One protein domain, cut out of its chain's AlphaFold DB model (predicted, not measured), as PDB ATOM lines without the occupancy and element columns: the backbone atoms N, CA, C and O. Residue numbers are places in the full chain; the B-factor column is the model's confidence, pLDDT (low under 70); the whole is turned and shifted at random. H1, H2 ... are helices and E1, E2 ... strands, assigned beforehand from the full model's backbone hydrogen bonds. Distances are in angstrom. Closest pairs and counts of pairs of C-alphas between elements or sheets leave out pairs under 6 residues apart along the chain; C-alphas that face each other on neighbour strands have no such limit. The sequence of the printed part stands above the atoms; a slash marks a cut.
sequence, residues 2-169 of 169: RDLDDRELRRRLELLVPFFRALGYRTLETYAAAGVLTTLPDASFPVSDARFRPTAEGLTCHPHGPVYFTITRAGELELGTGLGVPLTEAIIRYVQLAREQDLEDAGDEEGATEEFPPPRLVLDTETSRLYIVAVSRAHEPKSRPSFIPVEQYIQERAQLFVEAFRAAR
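Overview. This is residues 2 to 169 of the 169 residues of an uncharacterized protein of Pseudarthrobacter sulfonivorans (UniProt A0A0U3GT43). Two long helices, H2 and H6, run side by side along the domain, with H2 covering the small sheet E1 E4 E5 and the hairpin E2 and E3 packed on H6 toward its last residues. At the other end H1 and residues 150 to 154 of H6 pack on one face of a strongly twisted four-stranded sheet, and residues 137 to 142 stick out. The 168 printed residues, of mixed class, have six named helices and nine named strands, in the order H1 H2 H3 E1 E2 E3 E4 E5 H4 E6 H5 E7 E8 E9 H6. Sheet E6 E7 E8 E9 is mixed; E1 E4 E5 and E2 E3 are antiparallel. The whole is compact, with a radius of gyration of the C-alphas of 16.7 A and spans of 53 by 38 by 26 A.

Arrangement. H1, residues 2 to 15, is on the sheet of E6 (95 to 98), E7 (121 to 124), E8 (130 to 134) and E9 (146 to 149), at a height of 9.4 A. H6, residues 150 to 167, is on the same face, two layers in all, and stands up from the sheet at 49 degrees. H5, residues 100 to 103, is only just at the sheet's level, 3.9 A; E6, H5 and E7 form a strand-helix-strand unit, parallel strands joined through a helix, with a right-handed crossover. E7, E8 and E9 form a meander, each strand antiparallel to the one before; N 123 and O 96, N 122 and O 131, and N 132 and O 148 are 2.8, 2.9 and 2.8 A apart. H2, residues 17 to 33, touches H6 at a shallow tilt of 15 degrees, the same way; the closest C-alphas are Thr 27 and Ala 158, 6.6 A. H2 is on the sheet of E1 (44 to 47), E4 (69 to 72) and E5 (77 to 79), where N 45 and O 71 are 2.8 A and N 78 and O 70 2.9 A apart. In the hairpin E2 (50 to 55) and E3 (58 to 63), N 51 and O 62 are 2.8 A apart; C-alphas Ala 50 and Phe 161 are the closest of E2 and H6, 5.4 A. H3, residues 36 to 39, is close to but not clearly touching H2; H4, residues 87 to 90, only just touches residues 10 to 14 of H1, with 3 pairs of C-alphas within 8 A. In H1, H2 and H6 every O i to N i+4 pair is within hydrogen-bond range; H3, H4 and H5 are too short for one.

Along the chain. H1 begins at C-alpha 2 (84.003, -52.942, 153.617) and is 20.2 A long. H2 is 24.5 A and E3 16.5 A; H6, 25.7 A, ends at C-alpha 167 (78.745, -20.844, 189.125).

Size, cuts and confidence. The C-alphas of Leu 4 and Ala 56 are farthest apart, 54.4 A. The printed part has no cut; the long links are H5 to E7 and E8 to E9. The mean pLDDT of the printed part is 80.2, and residues 2 to 4, 80 to 85, 103 to 118 and 134 to 145 are under 70.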
ATOM      1  N   ARG A   2      84.723 -54.031 152.919       60.28
ATOM      2  CA  ARG A   2      84.003 -52.942 153.617       60.28
ATOM      3  C   ARG A   2      82.562 -53.276 154.066       60.28
ATOM      4  O   ARG A   2      82.203 -52.993 155.195       60.28
ATOM      5  N   ASP A   3      81.776 -53.978 153.243       61.41
ATOM      6  CA  ASP A   3      80.387 -54.345 153.598       61.41
ATOM      7  C   ASP A   3      80.255 -55.362 154.748       61.41
ATOM      8  O   ASP A   3      79.220 -55.408 155.416       61.41
ATOM      9  N   LEU A   4      81.260 -56.222 154.957       60.09
ATOM     10  CA  LEU A   4      81.271 -57.167 156.080       60.09
ATOM     11  C   LEU A   4      81.634 -56.441 157.379       60.09
ATOM     12  O   LEU A   4      81.005 -56.697 158.405       60.09
ATOM     13  N   ASP A   5      82.568 -55.494 157.297       74.19
ATOM     14  CA  ASP A   5      82.989 -54.656 158.421       74.19
ATOM     15  C   ASP A   5      81.852 -53.718 158.865       74.19
ATOM     16  O   ASP A   5      81.566 -53.622 160.056       74.19
ATOM     17  N   ASP A   6      81.105 -53.132 157.922       78.25
ATOM     18  CA  ASP A   6      79.953 -52.266 158.215       78.25
ATOM     19  C   ASP A   6      78.788 -53.023 158.877       78.25
ATOM     20  O   ASP A   6      78.119 -52.497 159.773       78.25
ATOM     21  N   ARG A   7      78.509 -54.264 158.451       84.12
ATOM     22  CA  ARG A   7      77.467 -55.104 159.073       84.12
ATOM     23  C   ARG A   7      77.852 -55.520 160.486       84.12
ATOM     24  O   ARG A   7      77.004 -55.498 161.376       84.12
ATOM     25  N   GLU A   8      79.112 -55.893 160.685       86.31
ATOM     26  CA  GLU A   8      79.621 -56.261 162.003       86.31
ATOM     27  C   GLU A   8      79.637 -55.060 162.951       86.31
ATOM     28  O   GLU A   8      79.195 -55.175 164.095       86.31
ATOM     29  N   LEU A   9      80.065 -53.897 162.461       86.25
ATOM     30  CA  LEU A   9      80.016 -52.642 163.199       86.25
ATOM     31  C   LEU A   9      78.586 -52.321 163.646       86.25
ATOM     32  O   LEU A   9      78.357 -52.102 164.833       86.25
ATOM     33  N   ARG A  10      77.614 -52.353 162.725       88.38
ATOM     34  CA  ARG A  10      76.193 -52.121 163.046       88.38
ATOM     35  C   ARG A  10      75.692 -53.081 164.117       88.38
ATOM     36  O   ARG A  10      75.153 -52.630 165.123       88.38
ATOM     37  N   ARG A  11      75.946 -54.382 163.949       88.44
ATOM     38  CA  ARG A  11      75.563 -55.411 164.926       88.44
ATOM     39  C   ARG A  11      76.143 -55.119 166.310       88.44
ATOM     40  O   ARG A  11      75.450 -55.262 167.309       88.44
ATOM     41  N   ARG A  12      77.411 -54.710 166.390       89.00
ATOM     42  CA  ARG A  12      78.054 -54.385 167.671       89.00
ATOM     43  C   ARG A  12      77.519 -53.092 168.282       89.00
ATOM     44  O   ARG A  12      77.310 -53.047 169.488       89.00
ATOM     45  N   LEU A  13      77.251 -52.069 167.473       89.56
ATOM     46  CA  LEU A  13      76.639 -50.823 167.938       89.56
ATOM     47  C   LEU A  13      75.215 -51.042 168.465       89.56
ATOM     48  O   LEU A  13      74.852 -50.456 169.481       89.56
ATOM     49  N   GLU A  14      74.434 -51.928 167.845       89.44
ATOM     50  CA  GLU A  14      73.110 -52.325 168.342       89.44
ATOM     51  C   GLU A  14      73.182 -52.938 169.751       89.44
ATOM     52  O   GLU A  14      72.337 -52.649 170.601       89.44
ATOM     53  N   LEU A  15      74.230 -53.715 170.050       90.38
ATOM     54  CA  LEU A  15      74.452 -54.263 171.395       90.38
ATOM     55  C   LEU A  15      74.757 -53.178 172.441       90.38
ATOM     56  O   LEU A  15      74.549 -53.411 173.631       90.38
ATOM     57  N   LEU A  16      75.201 -51.988 172.021       89.75
ATOM     58  CA  LEU A  16      75.460 -50.850 172.908       89.75
ATOM     59  C   LEU A  16      74.222 -49.987 173.182       89.75
ATOM     60  O   LEU A  16      74.282 -49.117 174.053       89.75
ATOM     61  N   VAL A  17      73.084 -50.226 172.519       90.38
ATOM     62  CA  VAL A  17      71.841 -49.464 172.756       90.38
ATOM     63  C   VAL A  17      71.460 -49.401 174.246       90.38
ATOM     64  O   VAL A  17      71.200 -48.297 174.737       90.38
ATOM     65  N   PRO A  18      71.452 -50.514 175.015       91.62
ATOM     66  CA  PRO A  18      71.112 -50.461 176.438       91.62
ATOM     67  C   PRO A  18      72.110 -49.626 177.247       91.62
ATOM     68  O   PRO A  18      71.711 -48.903 178.160       91.62
ATOM     69  N   PHE A  19      73.394 -49.696 176.887       91.94
ATOM     70  CA  PHE A  19      74.457 -48.926 177.521       91.94
ATOM     71  C   PHE A  19      74.277 -47.421 177.285       91.94
ATOM     72  O   PHE A  19      74.277 -46.657 178.251       91.94
ATOM     73  N   PHE A  20      74.030 -46.985 176.045       91.69
ATOM     74  CA  PHE A  20      73.793 -45.567 175.751       91.69
ATOM     75  C   PHE A  20      72.539 -45.036 176.432       91.69
ATOM     76  O   PHE A  20      72.558 -43.941 176.985       91.69
ATOM     77  N   ARG A  21      71.466 -45.831 176.464       91.56
ATOM     78  CA  ARG A  21      70.243 -45.466 177.179       91.56
ATOM     79  C   ARG A  21      70.508 -45.272 178.677       91.56
ATOM     80  O   ARG A  21      70.089 -44.271 179.248       91.56
ATOM     81  N   ALA A  22      71.232 -46.193 179.314       94.25
ATOM     82  CA  ALA A  22      71.589 -46.075 180.729       94.25
ATOM     83  C   ALA A  22      72.513 -44.876 181.005       94.25
ATOM     84  O   ALA A  22      72.364 -44.182 182.011       94.25
ATOM     85  N   LEU A  23      73.471 -44.613 180.114       94.31
ATOM     86  CA  LEU A  23      74.363 -43.461 180.214       94.31
ATOM     87  C   LEU A  23      73.602 -42.139 180.066       94.31
ATOM     88  O   LEU A  23      73.845 -41.209 180.836       94.31
ATOM     89  N   GLY A  24      72.637 -42.087 179.148       94.25
ATOM     90  CA  GLY A  24      71.737 -40.957 179.000       94.25
ATOM     91  C   GLY A  24      70.949 -40.691 180.284       94.25
ATOM     92  O   GLY A  24      71.081 -39.624 180.881       94.25
ATOM     93  N   TYR A  25      70.219 -41.681 180.801       95.81
ATOM     94  CA  TYR A  25      69.443 -41.497 182.032       95.81
ATOM     95  C   TYR A  25      70.278 -40.990 183.216       95.81
ATOM     96  O   TYR A  25      69.888 -40.011 183.848       95.81
ATOM     97  N   ARG A  26      71.462 -41.563 183.462       96.75
ATOM     98  CA  ARG A  26      72.363 -41.092 184.535       96.75
ATOM     99  C   ARG A  26      72.833 -39.648 184.327       96.75
ATOM    100  O   ARG A  26      72.984 -38.889 185.285       96.75
ATOM    101  N   THR A  27      73.041 -39.244 183.076       96.38
ATOM    102  CA  THR A  27      73.389 -37.856 182.738       96.38
ATOM    103  C   THR A  27      72.214 -36.914 183.022       96.38
ATOM    104  O   THR A  27      72.404 -35.859 183.627       96.38
ATOM    105  N   LEU A  28      70.981 -37.312 182.685       96.19
ATOM    106  CA  LEU A  28      69.787 -36.540 183.045       96.19
ATOM    107  C   LEU A  28      69.573 -36.447 184.553       96.19
ATOM    108  O   LEU A  28      69.232 -35.373 185.037       96.19
ATOM    109  N   GLU A  29      69.777 -37.532 185.298       96.88
ATOM    110  CA  GLU A  29      69.712 -37.522 186.764       96.88
ATOM    111  C   GLU A  29      70.711 -36.518 187.349       96.88
ATOM    112  O   GLU A  29      70.366 -35.744 188.243       96.88
ATOM    113  N   THR A  30      71.919 -36.459 186.783       97.19
ATOM    114  CA  THR A  30      72.953 -35.481 187.154       97.19
ATOM    115  C   THR A  30      72.479 -34.042 186.915       97.19
ATOM    116  O   THR A  30      72.582 -33.189 187.802       97.19
ATOM    117  N   TYR A  31      71.887 -33.762 185.750       96.81
ATOM    118  CA  TYR A  31      71.335 -32.441 185.422       96.81
ATOM    119  C   TYR A  31      70.111 -32.086 186.279       96.81
ATOM    120  O   TYR A  31      69.971 -30.943 186.726       96.81
ATOM    121  N   ALA A  32      69.243 -33.057 186.563       96.69
ATOM    122  CA  ALA A  32      68.080 -32.892 187.427       96.69
ATOM    123  C   ALA A  32      68.503 -32.531 188.856       96.69
ATOM    124  O   ALA A  32      68.011 -31.547 189.410       96.69
ATOM    125  N   ALA A  33      69.470 -33.259 189.421       97.06
ATOM    126  CA  ALA A  33      70.004 -33.010 190.759       97.06
ATOM    127  C   ALA A  33      70.662 -31.624 190.893       97.06
ATOM    128  O   ALA A  33      70.679 -31.038 191.976       97.06
ATOM    129  N   ALA A  34      71.188 -31.072 189.798       96.31
ATOM    130  CA  ALA A  34      71.730 -29.718 189.755       96.31
ATOM    131  C   ALA A  34      70.669 -28.615 189.550       96.31
ATOM    132  O   ALA A  34      71.002 -27.436 189.664       96.31
ATOM    133  N   GLY A  35      69.410 -28.965 189.267       95.75
ATOM    134  CA  GLY A  35      68.340 -28.009 188.956       95.75
ATOM    135  C   GLY A  35      68.401 -27.437 187.535       95.75
ATOM    136  O   GLY A  35      67.735 -26.442 187.243       95.75
ATOM    137  N   VAL A  36      69.183 -28.047 186.639       94.88
ATOM    138  CA  VAL A  36      69.308 -27.617 185.235       94.88
ATOM    139  C   VAL A  36      67.967 -27.768 184.523       94.88
ATOM    140  O   VAL A  36      67.470 -26.809 183.939       94.88
ATOM    141  N   LEU A  37      67.341 -28.947 184.630       93.75
ATOM    142  CA  LEU A  37      66.141 -29.305 183.855       93.75
ATOM    143  C   LEU A  37      64.906 -28.452 184.182       93.75
ATOM    144  O   LEU A  37      63.977 -28.386 183.373       93.75
ATOM    145  N   THR A  38      64.885 -27.845 185.370       92.25
ATOM    146  CA  THR A  38      63.834 -26.927 185.825       92.25
ATOM    147  C   THR A  38      64.126 -25.474 185.462       92.25
ATOM    148  O   THR A  38      63.202 -24.673 185.406       92.25
ATOM    149  N   THR A  39      65.398 -25.126 185.259       91.31
ATOM    150  CA  THR A  39      65.840 -23.746 184.993       91.31
ATOM    151  C   THR A  39      65.900 -23.453 183.499       91.31
ATOM    152  O   THR A  39      65.554 -22.359 183.067       91.31
ATOM    153  N   LEU A  40      66.336 -24.434 182.714       89.94
ATOM    154  CA  LEU A  40      66.476 -24.340 181.270       89.94
ATOM    155  C   LEU A  40      65.297 -25.072 180.604       89.94
ATOM    156  O   LEU A  40      65.089 -26.251 180.908       89.94
ATOM    157  N   PRO A  41      64.498 -24.416 179.740       87.44
ATOM    158  CA  PRO A  41      63.324 -25.013 179.096       87.44
ATOM    159  C   PRO A  41      63.666 -25.880 177.873       87.44
ATOM    160  O   PRO A  41      62.770 -26.469 177.273       87.44
ATOM    161  N   ASP A  42      64.944 -25.998 177.521       89.69
ATOM    162  CA  ASP A  42      65.454 -26.659 176.320       89.69
ATOM    163  C   ASP A  42      64.980 -28.117 176.185       89.69
ATOM    164  O   ASP A  42      64.781 -28.824 177.179       89.69
ATOM    165  N   ALA A  43      64.779 -28.573 174.944       87.75
ATOM    166  CA  ALA A  43      64.358 -29.945 174.634       87.75
ATOM    167  C   ALA A  43      65.520 -30.954 174.712       87.75
ATOM    168  O   ALA A  43      65.306 -32.142 174.981       87.75
ATOM    169  N   SER A  44      66.741 -30.466 174.508       89.44
ATOM    170  CA  SER A  44      67.983 -31.214 174.625       89.44
ATOM    171  C   SER A  44      69.055 -30.356 175.289       89.44
ATOM    172  O   SER A  44      69.013 -29.127 175.247       89.44
ATOM    173  N   PHE A  45      70.010 -31.019 175.927       90.75
ATOM    174  CA  PHE A  45      71.094 -30.385 176.662       90.75
ATOM    175  C   PHE A  45      72.432 -30.864 176.107       90.75
ATOM    176  O   PHE A  45      72.587 -32.058 175.835       90.75
ATOM    177  N   PRO A  46      73.419 -29.975 175.934       90.06
ATOM    178  CA  PRO A  46      74.743 -30.395 175.516       90.06
ATOM    179  C   PRO A  46      75.435 -31.160 176.650       90.06
ATOM    180  O   PRO A  46      75.266 -30.851 177.831       90.06
ATOM    181  N   VAL A  47      76.238 -32.155 176.286       90.12
ATOM    182  CA  VAL A  47      77.204 -32.797 177.183       90.12
ATOM    183  C   VAL A  47      78.570 -32.201 176.866       90.12
ATOM    184  O   VAL A  47      79.311 -32.692 176.013       90.12
ATOM    185  N   SER A  48      78.873 -31.067 177.492       87.75
ATOM    186  CA  SER A  48      80.061 -30.275 177.177       87.75
ATOM    187  C   SER A  48      80.484 -29.395 178.347       87.75
ATOM    188  O   SER A  48      79.703 -29.113 179.249       87.75
ATOM    189  N   ASP A  49      81.700 -28.859 178.267       85.69
ATOM    190  CA  ASP A  49      81.996 -27.610 178.973       85.69
ATOM    191  C   ASP A  49      81.080 -26.500 178.421       85.69
ATOM    192  O   ASP A  49      80.728 -26.500 177.234       85.69
ATOM    193  N   ALA A  50      80.642 -25.579 179.270       87.50
ATOM    194  CA  ALA A  50      79.667 -24.563 178.907       87.50
ATOM    195  C   ALA A  50      79.879 -23.275 179.695       87.50
ATOM    196  O   ALA A  50      80.452 -23.243 180.778       87.50
ATOM    197  N   ARG A  51      79.377 -22.179 179.138       90.00
ATOM    198  CA  ARG A  51      79.243 -20.895 179.819       90.00
ATOM    199  C   ARG A  51      77.781 -20.516 179.836       90.00
ATOM    200  O   ARG A  51      77.083 -20.692 178.843       90.00
ATOM    201  N   PHE A  52      77.338 -19.923 180.931       91.06
ATOM    202  CA  PHE A  52      75.963 -19.468 181.059       91.06
ATOM    203  C   PHE A  52      75.916 -17.949 181.130       91.06
ATOM    204  O   PHE A  52      76.767 -17.321 181.763       91.06
ATOM    205  N   ARG A  53      74.945 -17.352 180.437       88.94
ATOM    206  CA  ARG A  53      74.745 -15.900 180.407       88.94
ATOM    207  C   ARG A  53      73.320 -15.559 180.839       88.94
ATOM    208  O   ARG A  53      72.387 -16.040 180.190       88.94
ATOM    209  N   PRO A  54      73.144 -14.725 181.877       87.00
ATOM    210  CA  PRO A  54      71.842 -14.161 182.208       87.00
ATOM    211  C   PRO A  54      71.322 -13.276 181.067       87.00
ATOM    212  O   PRO A  54      72.069 -12.465 180.514       87.00
ATOM    213  N   THR A  55      70.047 -13.423 180.725       86.38
ATOM    214  CA  THR A  55      69.287 -12.600 179.777       86.38
ATOM    215  C   THR A  55      67.975 -12.146 180.419       86.38
ATOM    216  O   THR A  55      67.656 -12.528 181.546       86.38
ATOM    217  N   ALA A  56      67.204 -11.311 179.715       85.00
ATOM    218  CA  ALA A  56      65.890 -10.879 180.190       85.00
ATOM    219  C   ALA A  56      64.896 -12.050 180.313       85.00
ATOM    220  O   ALA A  56      64.013 -12.008 181.167       85.00
ATOM    221  N   GLU A  57      65.048 -13.095 179.491       82.06
ATOM    222  CA  GLU A  57      64.187 -14.285 179.498       82.06
ATOM    223  C   GLU A  57      64.668 -15.407 180.436       82.06
ATOM    224  O   GLU A  57      63.946 -16.385 180.623       82.06
ATOM    225  N   GLY A  58      65.862 -15.296 181.032       84.25
ATOM    226  CA  GLY A  58      66.402 -16.308 181.945       84.25
ATOM    227  C   GLY A  58      67.899 -16.548 181.776       84.25
ATOM    228  O   GLY A  58      68.679 -15.613 181.636       84.25
ATOM    229  N   LEU A  59      68.327 -17.808 181.837       88.12
ATOM    230  CA  LEU A  59      69.726 -18.198 181.662       88.12
ATOM    231  C   LEU A  59      69.902 -18.842 180.283       88.12
ATOM    232  O   LEU A  59      69.164 -19.757 179.936       88.12
ATOM    233  N   THR A  60      70.891 -18.399 179.509       87.50
ATOM    234  CA  THR A  60      71.230 -19.003 178.208       87.50
ATOM    235  C   THR A  60      72.520 -19.807 178.300       87.50
ATOM    236  O   THR A  60      73.484 -19.365 178.927       87.50
ATOM    237  N   CYS A  61      72.547 -20.985 177.672       88.19
ATOM    238  CA  CYS A  61      73.710 -21.867 177.615       88.19
ATOM    239  C   CYS A  61      74.535 -21.616 176.346       88.19
ATOM    240  O   CYS A  61      74.006 -21.614 175.238       88.19
ATOM    241  N   HIS A  62      75.849 -21.469 176.506       87.81
ATOM    242  CA  HIS A  62      76.825 -21.290 175.432       87.81
ATOM    243  C   HIS A  62      77.925 -22.348 175.584       87.81
ATOM    244  O   HIS A  62      78.841 -22.148 176.388       87.81
ATOM    245  N   PRO A  63      77.853 -23.482 174.862       84.44
ATOM    246  CA  PRO A  63      78.882 -24.517 174.910       84.44
ATOM    247  C   PRO A  63      80.273 -23.968 174.604       84.44
ATOM    248  O   PRO A  63      80.456 -23.113 173.735       84.44
ATOM    249  N   HIS A  64      81.271 -24.477 175.315       78.69
ATOM    250  CA  HIS A  64      82.661 -24.121 175.109       78.69
ATOM    251  C   HIS A  64      83.396 -25.278 174.421       78.69
ATOM    252  O   HIS A  64      83.710 -26.300 175.027       78.69
ATOM    253  N   GLY A  65      83.694 -25.102 173.130       73.75
ATOM    254  CA  GLY A  65      84.289 -26.145 172.292       73.75
ATOM    255  C   GLY A  65      83.248 -27.017 171.572       73.75
ATOM    256  O   GLY A  65      82.071 -26.665 171.551       73.75
ATOM    257  N   PRO A  66      83.685 -28.108 170.912       73.62
ATOM    258  CA  PRO A  66      82.798 -28.975 170.148       73.62
ATOM    259  C   PRO A  66      81.829 -29.720 171.069       73.62
ATOM    260  O   PRO A  66      82.220 -30.220 172.125       73.62
ATOM    261  N   VAL A  67      80.575 -29.828 170.630       82.06
ATOM    262  CA  VAL A  67      79.536 -30.626 171.289       82.06
ATOM    263  C   VAL A  67      79.369 -31.919 170.508       82.06
ATOM    264  O   VAL A  67      78.693 -31.950 169.482       82.06
ATOM    265  N   TYR A  68      80.005 -32.986 170.983       82.88
ATOM    266  CA  TYR A  68      79.884 -34.296 170.343       82.88
ATOM    267  C   TYR A  68      78.595 -35.013 170.719       82.88
ATOM    268  O   TYR A  68      78.023 -35.696 169.875       82.88
ATOM    269  N   PHE A  69      78.118 -34.816 171.949       88.56
ATOM    270  CA  PHE A  69      76.915 -35.470 172.441       88.56
ATOM    271  C   PHE A  69      75.903 -34.453 172.958       88.56
ATOM    272  O   PHE A  69      76.249 -33.510 173.676       88.56
ATOM    273  N   THR A  70      74.644 -34.681 172.612       90.56
ATOM    274  CA  THR A  70      73.486 -34.042 173.240       90.56
ATOM    275  C   THR A  70      72.650 -35.097 173.940       90.56
ATOM    276  O   THR A  70      72.704 -36.281 173.602       90.56
ATOM    277  N   ILE A  71      71.899 -34.666 174.949       91.62
ATOM    278  CA  ILE A  71      70.944 -35.512 175.643       91.62
ATOM    279  C   ILE A  71      69.550 -34.903 175.615       91.62
ATOM    280  O   ILE A  71      69.352 -33.762 176.032       91.62
ATOM    281  N   THR A  72      68.573 -35.663 175.129       91.00
ATOM    282  CA  THR A  72      67.169 -35.243 175.121       91.00
ATOM    283  C   THR A  72      66.567 -35.319 176.522       91.00
ATOM    284  O   THR A  72      67.037 -36.068 177.379       91.00
ATOM    285  N   ARG A  73      65.452 -34.617 176.761       90.00
ATOM    286  CA  ARG A  73      64.668 -34.775 178.006       90.00
ATOM    287  C   ARG A  73      64.166 -36.199 178.268       90.00
ATOM    288  O   ARG A  73      63.835 -36.505 179.409       90.00
ATOM    289  N   ALA A  74      64.099 -37.051 177.245       89.94
ATOM    290  CA  ALA A  74      63.719 -38.456 177.382       89.94
ATOM    291  C   ALA A  74      64.895 -39.367 177.791       89.94
ATOM    292  O   ALA A  74      64.691 -40.551 178.037       89.94
ATOM    293  N   GLY A  75      66.114 -38.827 177.885       88.69
ATOM    294  CA  GLY A  75      67.316 -39.576 178.257       88.69
ATOM    295  C   GLY A  75      68.005 -40.233 177.068       88.69
ATOM    296  O   GLY A  75      68.834 -41.120 177.257       88.69
ATOM    297  N   GLU A  76      67.672 -39.818 175.848       90.12
ATOM    298  CA  GLU A  76      68.312 -40.326 174.641       90.12
ATOM    299  C   GLU A  76      69.588 -39.535 174.369       90.12
ATOM    300  O   GLU A  76      69.564 -38.304 174.307       90.12
ATOM    301  N   LEU A  77      70.706 -40.253 174.240       89.31
ATOM    302  CA  LEU A  77      71.959 -39.685 173.758       89.31
ATOM    303  C   LEU A  77      71.927 -39.602 172.233       89.31
ATOM    304  O   LEU A  77      71.487 -40.536 171.559       89.31
ATOM    305  N   GLU A  78      72.461 -38.508 171.711       88.31
ATOM    306  CA  GLU A  78      72.523 -38.202 170.286       88.31
ATOM    307  C   GLU A  78      73.931 -37.716 169.927       88.31
ATOM    308  O   GLU A  78      74.618 -37.112 170.757       88.31
ATOM    309  N   LEU A  79      74.352 -37.957 168.683       81.81
ATOM    310  CA  LEU A  79      75.495 -37.250 168.106       81.81
ATOM    311  C   LEU A  79      75.024 -35.831 167.768       81.81
ATOM    312  O   LEU A  79      73.910 -35.691 167.271       81.81
ATOM    313  N   GLY A  80      75.836 -34.812 168.063       68.19
ATOM    314  CA  GLY A  80      75.434 -33.397 168.082       68.19
ATOM    315  C   GLY A  80      74.477 -32.906 166.975       68.19
ATOM    316  O   GLY A  80      74.441 -33.442 165.872       68.19
ATOM    317  N   THR A  81      73.769 -31.803 167.285       54.66
ATOM    318  CA  THR A  81      72.705 -31.054 166.551       54.66
ATOM    319  C   THR A  81      71.250 -31.300 166.971       54.66
ATOM    320  O   THR A  81      70.386 -30.530 166.559       54.66
ATOM    321  N   GLY A  82      70.950 -32.263 167.854       54.72
ATOM    322  CA  GLY A  82      69.588 -32.403 168.399       54.72
ATOM    323  C   GLY A  82      68.537 -32.867 167.383       54.72
ATOM    324  O   GLY A  82      67.357 -32.552 167.527       54.72
ATOM    325  N   LEU A  83      68.962 -33.554 166.316       61.44
ATOM    326  CA  LEU A  83      68.106 -33.952 165.192       61.44
ATOM    327  C   LEU A  83      67.224 -35.186 165.469       61.44
ATOM    328  O   LEU A  83      66.501 -35.607 164.568       61.44
ATOM    329  N   GLY A  84      67.263 -35.784 166.669       62.81
ATOM    330  CA  GLY A  84      66.436 -36.951 166.998       62.81
ATOM    331  C   GLY A  84      66.916 -38.266 166.379       62.81
ATOM    332  O   GLY A  84      66.142 -39.218 166.296       62.81
ATOM    333  N   VAL A  85      68.164 -38.331 165.897       68.69
ATOM    334  CA  VAL A  85      68.745 -39.565 165.346       68.69
ATOM    335  C   VAL A  85      69.405 -40.354 166.480       68.69
ATOM    336  O   VAL A  85      70.298 -39.811 167.139       68.69
ATOM    337  N   PRO A  86      69.034 -41.633 166.701       71.25
ATOM    338  CA  PRO A  86      69.665 -42.461 167.720       71.25
ATOM    339  C   PRO A  86      71.186 -42.500 167.555       71.25
ATOM    340  O   PRO A  86      71.692 -42.704 166.448       71.25
ATOM    341  N   LEU A  87      71.925 -42.366 168.665       79.25
ATOM    342  CA  LEU A  87      73.390 -42.318 168.634       79.25
ATOM    343  C   LEU A  87      74.003 -43.486 167.851       79.25
ATOM    344  O   LEU A  87      74.925 -43.275 167.074       79.25
ATOM    345  N   THR A  88      73.461 -44.698 167.996       79.88
ATOM    346  CA  THR A  88      73.944 -45.909 167.314       79.88
ATOM    347  C   THR A  88      73.876 -45.842 165.795       79.88
ATOM    348  O   THR A  88      74.667 -46.503 165.132       79.88
ATOM    349  N   GLU A  89      72.960 -45.055 165.239       78.12
ATOM    350  CA  GLU A  89      72.871 -44.821 163.798       78.12
ATOM    351  C   GLU A  89      73.769 -43.659 163.375       78.12
ATOM    352  O   GLU A  89      74.465 -43.740 162.360       78.12
ATOM    353  N   ALA A  90      73.796 -42.601 164.187       78.38
ATOM    354  CA  ALA A  90      74.547 -41.388 163.902       78.38
ATOM    355  C   ALA A  90      76.069 -41.612 163.916       78.38
ATOM    356  O   ALA A  90      76.785 -41.002 163.124       78.38
ATOM    357  N   ILE A  91      76.577 -42.510 164.771       80.75
ATOM    358  CA  ILE A  91      78.025 -42.708 164.942       80.75
ATOM    359  C   ILE A  91      78.672 -43.662 163.939       80.75
ATOM    360  O   ILE A  91      79.894 -43.730 163.897       80.75
ATOM    361  N   ILE A  92      77.905 -44.376 163.107       82.88
ATOM    362  CA  ILE A  92      78.444 -45.432 162.222       82.88
ATOM    363  C   ILE A  92      79.602 -44.920 161.352       82.88
ATOM    364  O   ILE A  92      80.591 -45.619 161.173       82.88
ATOM    365  N   ARG A  93      79.505 -43.690 160.834       77.19
ATOM    366  CA  ARG A  93      80.533 -43.090 159.959       77.19
ATOM    367  C   ARG A  93      81.794 -42.635 160.696       77.19
ATOM    368  O   ARG A  93      82.768 -42.264 160.053       77.19
ATOM    369  N   TYR A  94      81.741 -42.634 162.019       77.94
ATOM    370  CA  TYR A  94      82.732 -42.039 162.904       77.94
ATOM    371  C   TYR A  94      83.408 -43.079 163.806       77.94
ATOM    372  O   TYR A  94      84.338 -42.738 164.536       77.94
ATOM    373  N   VAL A  95      82.939 -44.333 163.765       85.81
ATOM    374  CA  VAL A  95      83.455 -45.439 164.573       85.81
ATOM    375  C   VAL A  95      84.388 -46.314 163.748       85.81
ATOM    376  O   VAL A  95      84.002 -46.864 162.719       85.81
ATOM    377  N   GLN A  96      85.593 -46.511 164.266       85.31
ATOM    378  CA  GLN A  96      86.536 -47.519 163.802       85.31
ATOM    379  C   GLN A  96      86.473 -48.760 164.701       85.31
ATOM    380  O   GLN A  96      86.348 -48.648 165.920       85.31
ATOM    381  N   LEU A  97      86.579 -49.950 164.108       85.19
ATOM    382  CA  LEU A  97      86.826 -51.187 164.850       85.19
ATOM    383  C   LEU A  97      88.336 -51.374 165.008       85.19
ATOM    384  O   LEU A  97      89.054 -51.427 164.012       85.19
ATOM    385  N   ALA A  98      88.809 -51.497 166.242       82.81
ATOM    386  CA  ALA A  98      90.213 -51.777 166.542       82.81
ATOM    387  C   ALA A  98      90.328 -52.542 167.866       82.81
ATOM    388  O   ALA A  98      89.315 -52.830 168.506       82.81
ATOM    389  N   ARG A  99      91.538 -52.926 168.270       81.38
ATOM    390  CA  ARG A  99      91.800 -53.419 169.629       81.38
ATOM    391  C   ARG A  99      92.373 -52.292 170.467       81.38
ATOM    392  O   ARG A  99      93.151 -51.504 169.949       81.38
ATOM    393  N   GLU A 100      92.054 -52.265 171.754       74.19
ATOM    394  CA  GLU A 100      92.518 -51.281 172.735       74.19
ATOM    395  C   GLU A 100      94.049 -51.173 172.724       74.19
ATOM    396  O   GLU A 100      94.599 -50.078 172.773       74.19
ATOM    397  N   GLN A 101      94.720 -52.313 172.544       73.44
ATOM    398  CA  GLN A 101      96.177 -52.445 172.450       73.44
ATOM    399  C   GLN A 101      96.771 -51.765 171.205       73.44
ATOM    400  O   GLN A 101      97.910 -51.316 171.241       73.44
ATOM    401  N   ASP A 102      95.995 -51.666 170.124       72.25
ATOM    402  CA  ASP A 102      96.418 -51.071 168.854       72.25
ATOM    403  C   ASP A 102      96.109 -49.560 168.805       72.25
ATOM    404  O   ASP A 102      96.530 -48.862 167.881       72.25
ATOM    405  N   LEU A 103      95.371 -49.030 169.794       65.94
ATOM    406  CA  LEU A 103      94.982 -47.616 169.835       65.94
ATOM    407  C   LEU A 103      96.163 -46.700 170.142       65.94
ATOM    408  O   LEU A 103      96.217 -45.593 169.615       65.94
ATOM    409  N   GLU A 104      97.137 -47.154 170.933       58.38
ATOM    410  CA  GLU A 104      98.330 -46.356 171.255       58.38
ATOM    411  C   GLU A 104      99.203 -46.045 170.019       58.38
ATOM    412  O   GLU A 104      99.943 -45.055 170.034       58.38
ATOM    413  N   ASP A 105      99.062 -46.839 168.948       51.50
ATOM    414  CA  ASP A 105      99.818 -46.749 167.691       51.50
ATOM    415  C   ASP A 105      98.995 -46.205 166.504       51.50
ATOM    416  O   ASP A 105      99.535 -46.008 165.409       51.50
ATOM    417  N   ALA A 106      97.701 -45.928 166.695       50.84
ATOM    418  CA  ALA A 106      96.833 -45.403 165.646       50.84
ATOM    419  C   ALA A 106      97.200 -43.940 165.328       50.84
ATOM    420  O   ALA A 106      96.765 -42.994 165.989       50.84
ATOM    421  N   GLY A 107      98.056 -43.767 164.317       47.69
ATOM    422  CA  GLY A 107      98.418 -42.471 163.749       47.69
ATOM    423  C   GLY A 107      97.212 -41.705 163.198       47.69
ATOM    424  O   GLY A 107      96.143 -42.264 162.969       47.69
ATOM    425  N   ASP A 108      97.399 -40.400 162.992       45.62
ATOM    426  CA  ASP A 108      96.368 -39.499 162.477       45.62
ATOM    427  C   ASP A 108      95.823 -39.957 161.117       45.62
ATOM    428  O   ASP A 108      96.417 -39.686 160.075       45.62
ATOM    429  N   GLU A 109      94.656 -40.601 161.106       46.72
ATOM    430  CA  GLU A 109      93.877 -40.755 159.878       46.72
ATOM    431  C   GLU A 109      93.123 -39.450 159.583       46.72
ATOM    432  O   GLU A 109      92.419 -38.904 160.440       46.72
ATOM    433  N   GLU A 110      93.317 -38.917 158.374       40.53
ATOM    434  CA  GLU A 110      92.726 -37.671 157.874       40.53
ATOM    435  C   GLU A 110      91.220 -37.590 158.192       40.53
ATOM    436  O   GLU A 110      90.409 -38.392 157.732       40.53
ATOM    437  N   GLY A 111      90.854 -36.623 159.040       40.31
ATOM    438  CA  GLY A 111      89.486 -36.415 159.516       40.31
ATOM    439  C   GLY A 111      88.643 -35.623 158.517       40.31
ATOM    440  O   GLY A 111      89.146 -34.718 157.855       40.31
ATOM    441  N   ALA A 112      87.354 -35.966 158.425       40.38
ATOM    442  CA  ALA A 112      86.400 -35.369 157.494       40.38
ATOM    443  C   ALA A 112      86.354 -33.828 157.570       40.38
ATOM    444  O   ALA A 112      86.462 -33.232 158.640       40.38
ATOM    445  N   THR A 113      86.139 -33.200 156.413       38.22
ATOM    446  CA  THR A 113      86.132 -31.749 156.154       38.22
ATOM    447  C   THR A 113      84.884 -31.014 156.679       38.22
ATOM    448  O   THR A 113      84.400 -30.087 156.031       38.22
ATOM    449  N   GLU A 114      84.306 -31.452 157.798       45.97
ATOM    450  CA  GLU A 114      83.098 -30.848 158.382       45.97
ATOM    451  C   GLU A 114      83.447 -29.641 159.281       45.97
ATOM    452  O   GLU A 114      84.566 -29.516 159.777       45.97
ATOM    453  N   GLU A 115      82.487 -28.720 159.470       44.09
ATOM    454  CA  GLU A 115      82.646 -27.414 160.156       44.09
ATOM    455  C   GLU A 115      83.104 -27.537 161.631       44.09
ATOM    456  O   GLU A 115      83.586 -26.581 162.237       44.09
ATOM    457  N   PHE A 116      83.046 -28.755 162.176       54.16
ATOM    458  CA  PHE A 116      83.711 -29.201 163.395       54.16
ATOM    459  C   PHE A 116      84.434 -30.521 163.100       54.16
ATOM    460  O   PHE A 116      83.880 -31.338 162.363       54.16
ATOM    461  N   PRO A 117      85.624 -30.789 163.681       59.72
ATOM    462  CA  PRO A 117      86.261 -32.082 163.487       59.72
ATOM    463  C   PRO A 117      85.316 -33.152 164.042       59.72
ATOM    464  O   PRO A 117      84.959 -33.069 165.226       59.72
ATOM    465  N   PRO A 118      84.880 -34.119 163.220       64.50
ATOM    466  CA  PRO A 118      83.969 -35.151 163.680       64.50
ATOM    467  C   PRO A 118      84.586 -35.915 164.857       64.50
ATOM    468  O   PRO A 118      85.815 -36.052 164.920       64.50
ATOM    469  N   PRO A 119      83.771 -36.411 165.805       75.62
ATOM    470  CA  PRO A 119      84.305 -37.218 166.889       75.62
ATOM    471  C   PRO A 119      84.950 -38.460 166.282       75.62
ATOM    472  O   PRO A 119      84.305 -39.188 165.536       75.62
ATOM    473  N   ARG A 120      86.219 -38.716 166.591       80.56
ATOM    474  CA  ARG A 120      86.838 -40.000 166.255       80.56
ATOM    475  C   ARG A 120      86.485 -40.975 167.367       80.56
ATOM    476  O   ARG A 120      86.850 -40.750 168.524       80.56
ATOM    477  N   LEU A 121      85.730 -42.011 167.024       86.75
ATOM    478  CA  LEU A 121      85.277 -43.032 167.955       86.75
ATOM    479  C   LEU A 121      85.924 -44.365 167.607       86.75
ATOM    480  O   LEU A 121      86.111 -44.694 166.438       86.75
ATOM    481  N   VAL A 122      86.225 -45.154 168.627       88.38
ATOM    482  CA  VAL A 122      86.783 -46.491 168.447       88.38
ATOM    483  C   VAL A 122      85.987 -47.480 169.269       88.38
ATOM    484  O   VAL A 122      85.865 -47.329 170.482       88.38
ATOM    485  N   LEU A 123      85.435 -48.487 168.601       89.00
ATOM    486  CA  LEU A 123      84.782 -49.612 169.242       89.00
ATOM    487  C   LEU A 123      85.765 -50.773 169.346       89.00
ATOM    488  O   LEU A 123      86.147 -51.379 168.342       89.00
ATOM    489  N   ASP A 124      86.149 -51.077 170.579       87.94
ATOM    490  CA  ASP A 124      87.084 -52.145 170.866       87.94
ATOM    491  C   ASP A 124      86.488 -53.517 170.518       87.94
ATOM    492  O   ASP A 124      85.378 -53.881 170.919       87.94
ATOM    493  N   THR A 125      87.238 -54.292 169.741       85.69
ATOM    494  CA  THR A 125      86.757 -55.560 169.187       85.69
ATOM    495  C   THR A 125      86.713 -56.703 170.205       85.69
ATOM    496  O   THR A 125      85.986 -57.673 169.961       85.69
ATOM    497  N   GLU A 126      87.405 -56.590 171.345       84.81
ATOM    498  CA  GLU A 126      87.499 -57.637 172.375       84.81
ATOM    499  C   GLU A 126      86.521 -57.402 173.539       84.81
ATOM    500  O   GLU A 126      85.782 -58.297 173.948       84.81
ATOM    501  N   THR A 127      86.476 -56.175 174.042       83.81
ATOM    502  CA  THR A 127      85.722 -55.718 175.214       83.81
ATOM    503  C   THR A 127      84.404 -55.042 174.855       83.81
ATOM    504  O   THR A 127      83.569 -54.831 175.733       83.81
ATOM    505  N   SER A 128      84.193 -54.699 173.577       84.12
ATOM    506  CA  SER A 128      83.045 -53.907 173.106       84.12
ATOM    507  C   SER A 128      82.931 -52.531 173.770       84.12
ATOM    508  O   SER A 128      81.857 -51.928 173.775       84.12
ATOM    509  N   ARG A 129      84.020 -52.007 174.341       87.81
ATOM    510  CA  ARG A 129      84.051 -50.651 174.891       87.81
ATOM    511  C   ARG A 129      84.166 -49.624 173.773       87.81
ATOM    512  O   ARG A 129      84.935 -49.806 172.834       87.81
ATOM    513  N   LEU A 130      83.410 -48.536 173.894       90.38
ATOM    514  CA  LEU A 130      83.499 -47.399 172.983       90.38
ATOM    515  C   LEU A 130      84.398 -46.319 173.591       90.38
ATOM    516  O   LEU A 130      84.148 -45.857 174.706       90.38
ATOM    517  N   TYR A 131      85.398 -45.890 172.833       89.62
ATOM    518  CA  TYR A 131      86.330 -44.822 173.173       89.62
ATOM    519  C   TYR A 131      86.107 -43.618 172.262       89.62
ATOM    520  O   TYR A 131      85.717 -43.769 171.105       89.62
ATOM    521  N   ILE A 132      86.381 -42.426 172.782       87.06
ATOM    522  CA  ILE A 132      86.467 -41.182 172.022       87.06
ATOM    523  C   ILE A 132      87.901 -40.665 172.058       87.06
ATOM    524  O   ILE A 132      88.551 -40.655 173.106       87.06
ATOM    525  N   VAL A 133      88.392 -40.225 170.904       80.06
ATOM    526  CA  VAL A 133      89.702 -39.588 170.798       80.06
ATOM    527  C   VAL A 133      89.611 -38.164 171.332       80.06
ATOM    528  O   VAL A 133      88.914 -37.311 170.782       80.06
ATOM    529  N   ALA A 134      90.371 -37.893 172.384       69.56
ATOM    530  CA  ALA A 134      90.629 -36.558 172.881       69.56
ATOM    531  C   ALA A 134      92.023 -36.117 172.424       69.56
ATOM    532  O   ALA A 134      93.044 -36.646 172.866       69.56
ATOM    533  N   VAL A 135      92.072 -35.116 171.545       59.56
ATOM    534  CA  VAL A 135      93.322 -34.426 171.212       59.56
ATOM    535  C   VAL A 135      93.502 -33.291 172.216       59.56
ATOM    536  O   VAL A 135      92.648 -32.404 172.321       59.56
ATOM    537  N   SER A 136      94.591 -33.320 172.988       47.25
ATOM    538  CA  SER A 136      94.925 -32.217 173.890       47.25
ATOM    539  C   SER A 136      95.097 -30.928 173.081       47.25
ATOM    540  O   SER A 136      95.885 -30.871 172.141       47.25
ATOM    541  N   ARG A 137      94.369 -29.867 173.451       45.44
ATOM    542  CA  ARG A 137      94.528 -28.526 172.852       45.44
ATOM    543  C   ARG A 137      95.814 -27.822 173.310       45.44
ATOM    544  O   ARG A 137      96.170 -26.774 172.768       45.44
ATOM    545  N   ALA A 138      96.502 -28.360 174.317       43.53
ATOM    546  CA  ALA A 138      97.680 -27.744 174.908       43.53
ATOM    547  C   ALA A 138      98.943 -28.055 174.083       43.53
ATOM    548  O   ALA A 138      99.665 -28.993 174.377       43.53
ATOM    549  N   HIS A 139      99.162 -27.258 173.035       36.09
ATOM    550  CA  HIS A 139     100.455 -26.782 172.496       36.09
ATOM    551  C   HIS A 139     101.635 -27.755 172.274       36.09
ATOM    552  O   HIS A 139     102.733 -27.294 171.966       36.09
ATOM    553  N   GLU A 140     101.446 -29.070 172.310       41.84
ATOM    554  CA  GLU A 140     102.479 -30.020 171.904       41.84
ATOM    555  C   GLU A 140     102.159 -30.609 170.525       41.84
ATOM    556  O   GLU A 140     101.250 -31.433 170.411       41.84
ATOM    557  N   PRO A 141     102.930 -30.280 169.469       47.75
ATOM    558  CA  PRO A 141     102.757 -30.851 168.125       47.75
ATOM    559  C   PRO A 141     103.055 -32.365 168.044       47.75
ATOM    560  O   PRO A 141     103.173 -32.915 166.954       47.75
ATOM    561  N   LYS A 142     103.213 -33.040 169.191       50.88
ATOM    562  CA  LYS A 142     103.463 -34.479 169.345       50.88
ATOM    563  C   LYS A 142     102.636 -35.118 170.469       50.88
ATOM    564  O   LYS A 142     102.954 -36.235 170.875       50.88
ATOM    565  N   SER A 143     101.617 -34.434 171.004       51.25
ATOM    566  CA  SER A 143     100.739 -35.056 172.001       51.25
ATOM    567  C   SER A 143     100.019 -36.224 171.339       51.25
ATOM    568  O   SER A 143      99.222 -36.021 170.425       51.25
ATOM    569  N   ARG A 144     100.300 -37.446 171.800       58.62
ATOM    570  CA  ARG A 144      99.576 -38.635 171.346       58.62
ATOM    571  C   ARG A 144      98.073 -38.447 171.611       58.62
ATOM    572  O   ARG A 144      97.727 -37.873 172.652       58.62
ATOM    573  N   PRO A 145      97.189 -38.878 170.695       65.19
ATOM    574  CA  PRO A 145      95.758 -38.897 170.958       65.19
ATOM    575  C   PRO A 145      95.472 -39.719 172.220       65.19
ATOM    576  O   PRO A 145      95.980 -40.825 172.383       65.19
ATOM    577  N   SER A 146      94.672 -39.162 173.128       72.25
ATOM    578  CA  SER A 146      94.194 -39.869 174.316       72.25
ATOM    579  C   SER A 146      92.883 -40.562 173.976       72.25
ATOM    580  O   SER A 146      91.926 -39.894 173.585       72.25
ATOM    581  N   PHE A 147      92.801 -41.874 174.176       83.19
ATOM    582  CA  PHE A 147      91.554 -42.623 174.036       83.19
ATOM    583  C   PHE A 147      90.851 -42.678 175.386       83.19
ATOM    584  O   PHE A 147      91.346 -43.281 176.334       83.19
ATOM    585  N   ILE A 148      89.702 -42.013 175.486       87.31
ATOM    586  CA  ILE A 148      88.924 -41.934 176.724       87.31
ATOM    587  C   ILE A 148      87.663 -42.780 176.538       87.31
ATOM    588  O   ILE A 148      86.980 -42.600 175.527       87.31
ATOM    589  N   PRO A 149      87.306 -43.680 177.470       91.44
ATOM    590  CA  PRO A 149      86.015 -44.356 177.425       91.44
ATOM    591  C   PRO A 149      84.870 -43.343 177.296       91.44
ATOM    592  O   PRO A 149      84.824 -42.355 178.028       91.44
ATOM    593  N   VAL A 150      83.915 -43.585 176.395       91.56
ATOM    594  CA  VAL A 150      82.791 -42.659 176.157       91.56
ATOM    595  C   VAL A 150      81.973 -42.412 177.427       91.56
ATOM    596  O   VAL A 150      81.519 -41.292 177.648       91.56
ATOM    597  N   GLU A 151      81.839 -43.420 178.296       94.06
ATOM    598  CA  GLU A 151      81.224 -43.254 179.620       94.06
ATOM    599  C   GLU A 151      81.946 -42.197 180.458       94.06
ATOM    600  O   GLU A 151      81.305 -41.269 180.946       94.06
ATOM    601  N   GLN A 152      83.272 -42.310 180.573       93.56
ATOM    602  CA  GLN A 152      84.094 -41.365 181.322       93.56
ATOM    603  C   GLN A 152      84.011 -39.963 180.709       93.56
ATOM    604  O   GLN A 152      83.763 -38.995 181.424       93.56
ATOM    605  N   TYR A 153      84.137 -39.849 179.382       91.38
ATOM    606  CA  TYR A 153      84.033 -38.564 178.689       91.38
ATOM    607  C   TYR A 153      82.691 -37.871 178.966       91.38
ATOM    608  O   TYR A 153      82.662 -36.689 179.305       91.38
ATOM    609  N   ILE A 154      81.574 -38.596 178.843       92.94
ATOM    610  CA  ILE A 154      80.234 -38.038 179.079       92.94
ATOM    611  C   ILE A 154      80.075 -37.603 180.537       92.94
ATOM    612  O   ILE A 154      79.580 -36.505 180.787       92.94
ATOM    613  N   GLN A 155      80.538 -38.415 181.491       94.69
ATOM    614  CA  GLN A 155      80.484 -38.084 182.918       94.69
ATOM    615  C   GLN A 155      81.282 -36.815 183.245       94.69
ATOM    616  O   GLN A 155      80.747 -35.899 183.872       94.69
ATOM    617  N   GLU A 156      82.529 -36.718 182.782       93.62
ATOM    618  CA  GLU A 156      83.389 -35.551 183.018       93.62
ATOM    619  C   GLU A 156      82.793 -34.275 182.409       93.62
ATOM    620  O   GLU A 156      82.763 -33.220 183.045       93.62
ATOM    621  N   ARG A 157      82.267 -34.357 181.182       92.25
ATOM    622  CA  ARG A 157      81.665 -33.206 180.498       92.25
ATOM    623  C   ARG A 157      80.345 -32.773 181.127       92.25
ATOM    624  O   ARG A 157      80.128 -31.573 181.270       92.25
ATOM    625  N   ALA A 158      79.501 -33.713 181.544       95.19
ATOM    626  CA  ALA A 158      78.274 -33.401 182.271       95.19
ATOM    627  C   ALA A 158      78.572 -32.717 183.615       95.19
ATOM    628  O   ALA A 158      77.875 -31.781 184.008       95.19
ATOM    629  N   GLN A 159      79.636 -33.137 184.301       96.31
ATOM    630  CA  GLN A 159      80.063 -32.507 185.544       96.31
ATOM    631  C   GLN A 159      80.544 -31.063 185.320       96.31
ATOM    632  O   GLN A 159      80.093 -30.164 186.029       96.31
ATOM    633  N   LEU A 160      81.367 -30.810 184.294       94.06
ATOM    634  CA  LEU A 160      81.791 -29.448 183.926       94.06
ATOM    635  C   LEU A 160      80.599 -28.542 183.581       94.06
ATOM    636  O   LEU A 160      80.547 -27.392 184.018       94.06
ATOM    637  N   PHE A 161      79.611 -29.069 182.850       94.69
ATOM    638  CA  PHE A 161      78.366 -28.355 182.570       94.69
ATOM    639  C   PHE A 161      77.661 -27.925 183.864       94.69
ATOM    640  O   PHE A 161      77.276 -26.765 184.020       94.69
ATOM    641  N   VAL A 162      77.502 -28.856 184.811       96.50
ATOM    642  CA  VAL A 162      76.851 -28.602 186.105       96.50
ATOM    643  C   VAL A 162      77.623 -27.585 186.939       96.50
ATOM    644  O   VAL A 162      77.011 -26.721 187.569       96.50
ATOM    645  N   GLU A 163      78.950 -27.662 186.959       95.81
ATOM    646  CA  GLU A 163      79.801 -26.713 187.681       95.81
ATOM    647  C   GLU A 163      79.659 -25.300 187.124       95.81
ATOM    648  O   GLU A 163      79.414 -24.362 187.885       95.81
ATOM    649  N   ALA A 164      79.716 -25.155 185.800       92.69
ATOM    650  CA  ALA A 164      79.498 -23.876 185.143       92.69
ATOM    651  C   ALA A 164      78.079 -23.334 185.380       92.69
ATOM    652  O   ALA A 164      77.909 -22.135 185.604       92.69
ATOM    653  N   PHE A 165      77.065 -24.206 185.379       94.62
ATOM    654  CA  PHE A 165      75.680 -23.823 185.661       94.62
ATOM    655  C   PHE A 165      75.528 -23.291 187.087       94.62
ATOM    656  O   PHE A 165      74.942 -22.231 187.299       94.62
ATOM    657  N   ARG A 166      76.098 -23.997 188.070       93.62
ATOM    658  CA  ARG A 166      76.078 -23.580 189.478       93.62
ATOM    659  C   ARG A 166      76.844 -22.282 189.708       93.62
ATOM    660  O   ARG A 166      76.408 -21.484 190.521       93.62
ATOM    661  N   ALA A 167      77.953 -22.066 189.004       91.56
ATOM    662  CA  ALA A 167      78.745 -20.844 189.125       91.56
ATOM    663  C   ALA A 167      78.042 -19.598 188.553       91.56
ATOM    664  O   ALA A 167      78.383 -18.479 188.927       91.56
ATOM    665  N   ALA A 168      77.089 -19.780 187.636       88.94
ATOM    666  CA  ALA A 168      76.366 -18.692 186.982       88.94
ATOM    667  C   ALA A 168      75.027 -18.328 187.648       88.94
ATOM    668  O   ALA A 168      74.343 -17.421 187.167       88.94
ATOM    669  N   ARG A 169      74.644 -19.042 188.710       77.06
ATOM    670  CA  ARG A 169      73.395 -18.865 189.456       77.06
ATOM    671  C   ARG A 169      73.666 -18.259 190.830       77.06
ATOM    672  O   ARG A 169      72.813 -17.457 191.268       77.06
TER     673      ARG A 169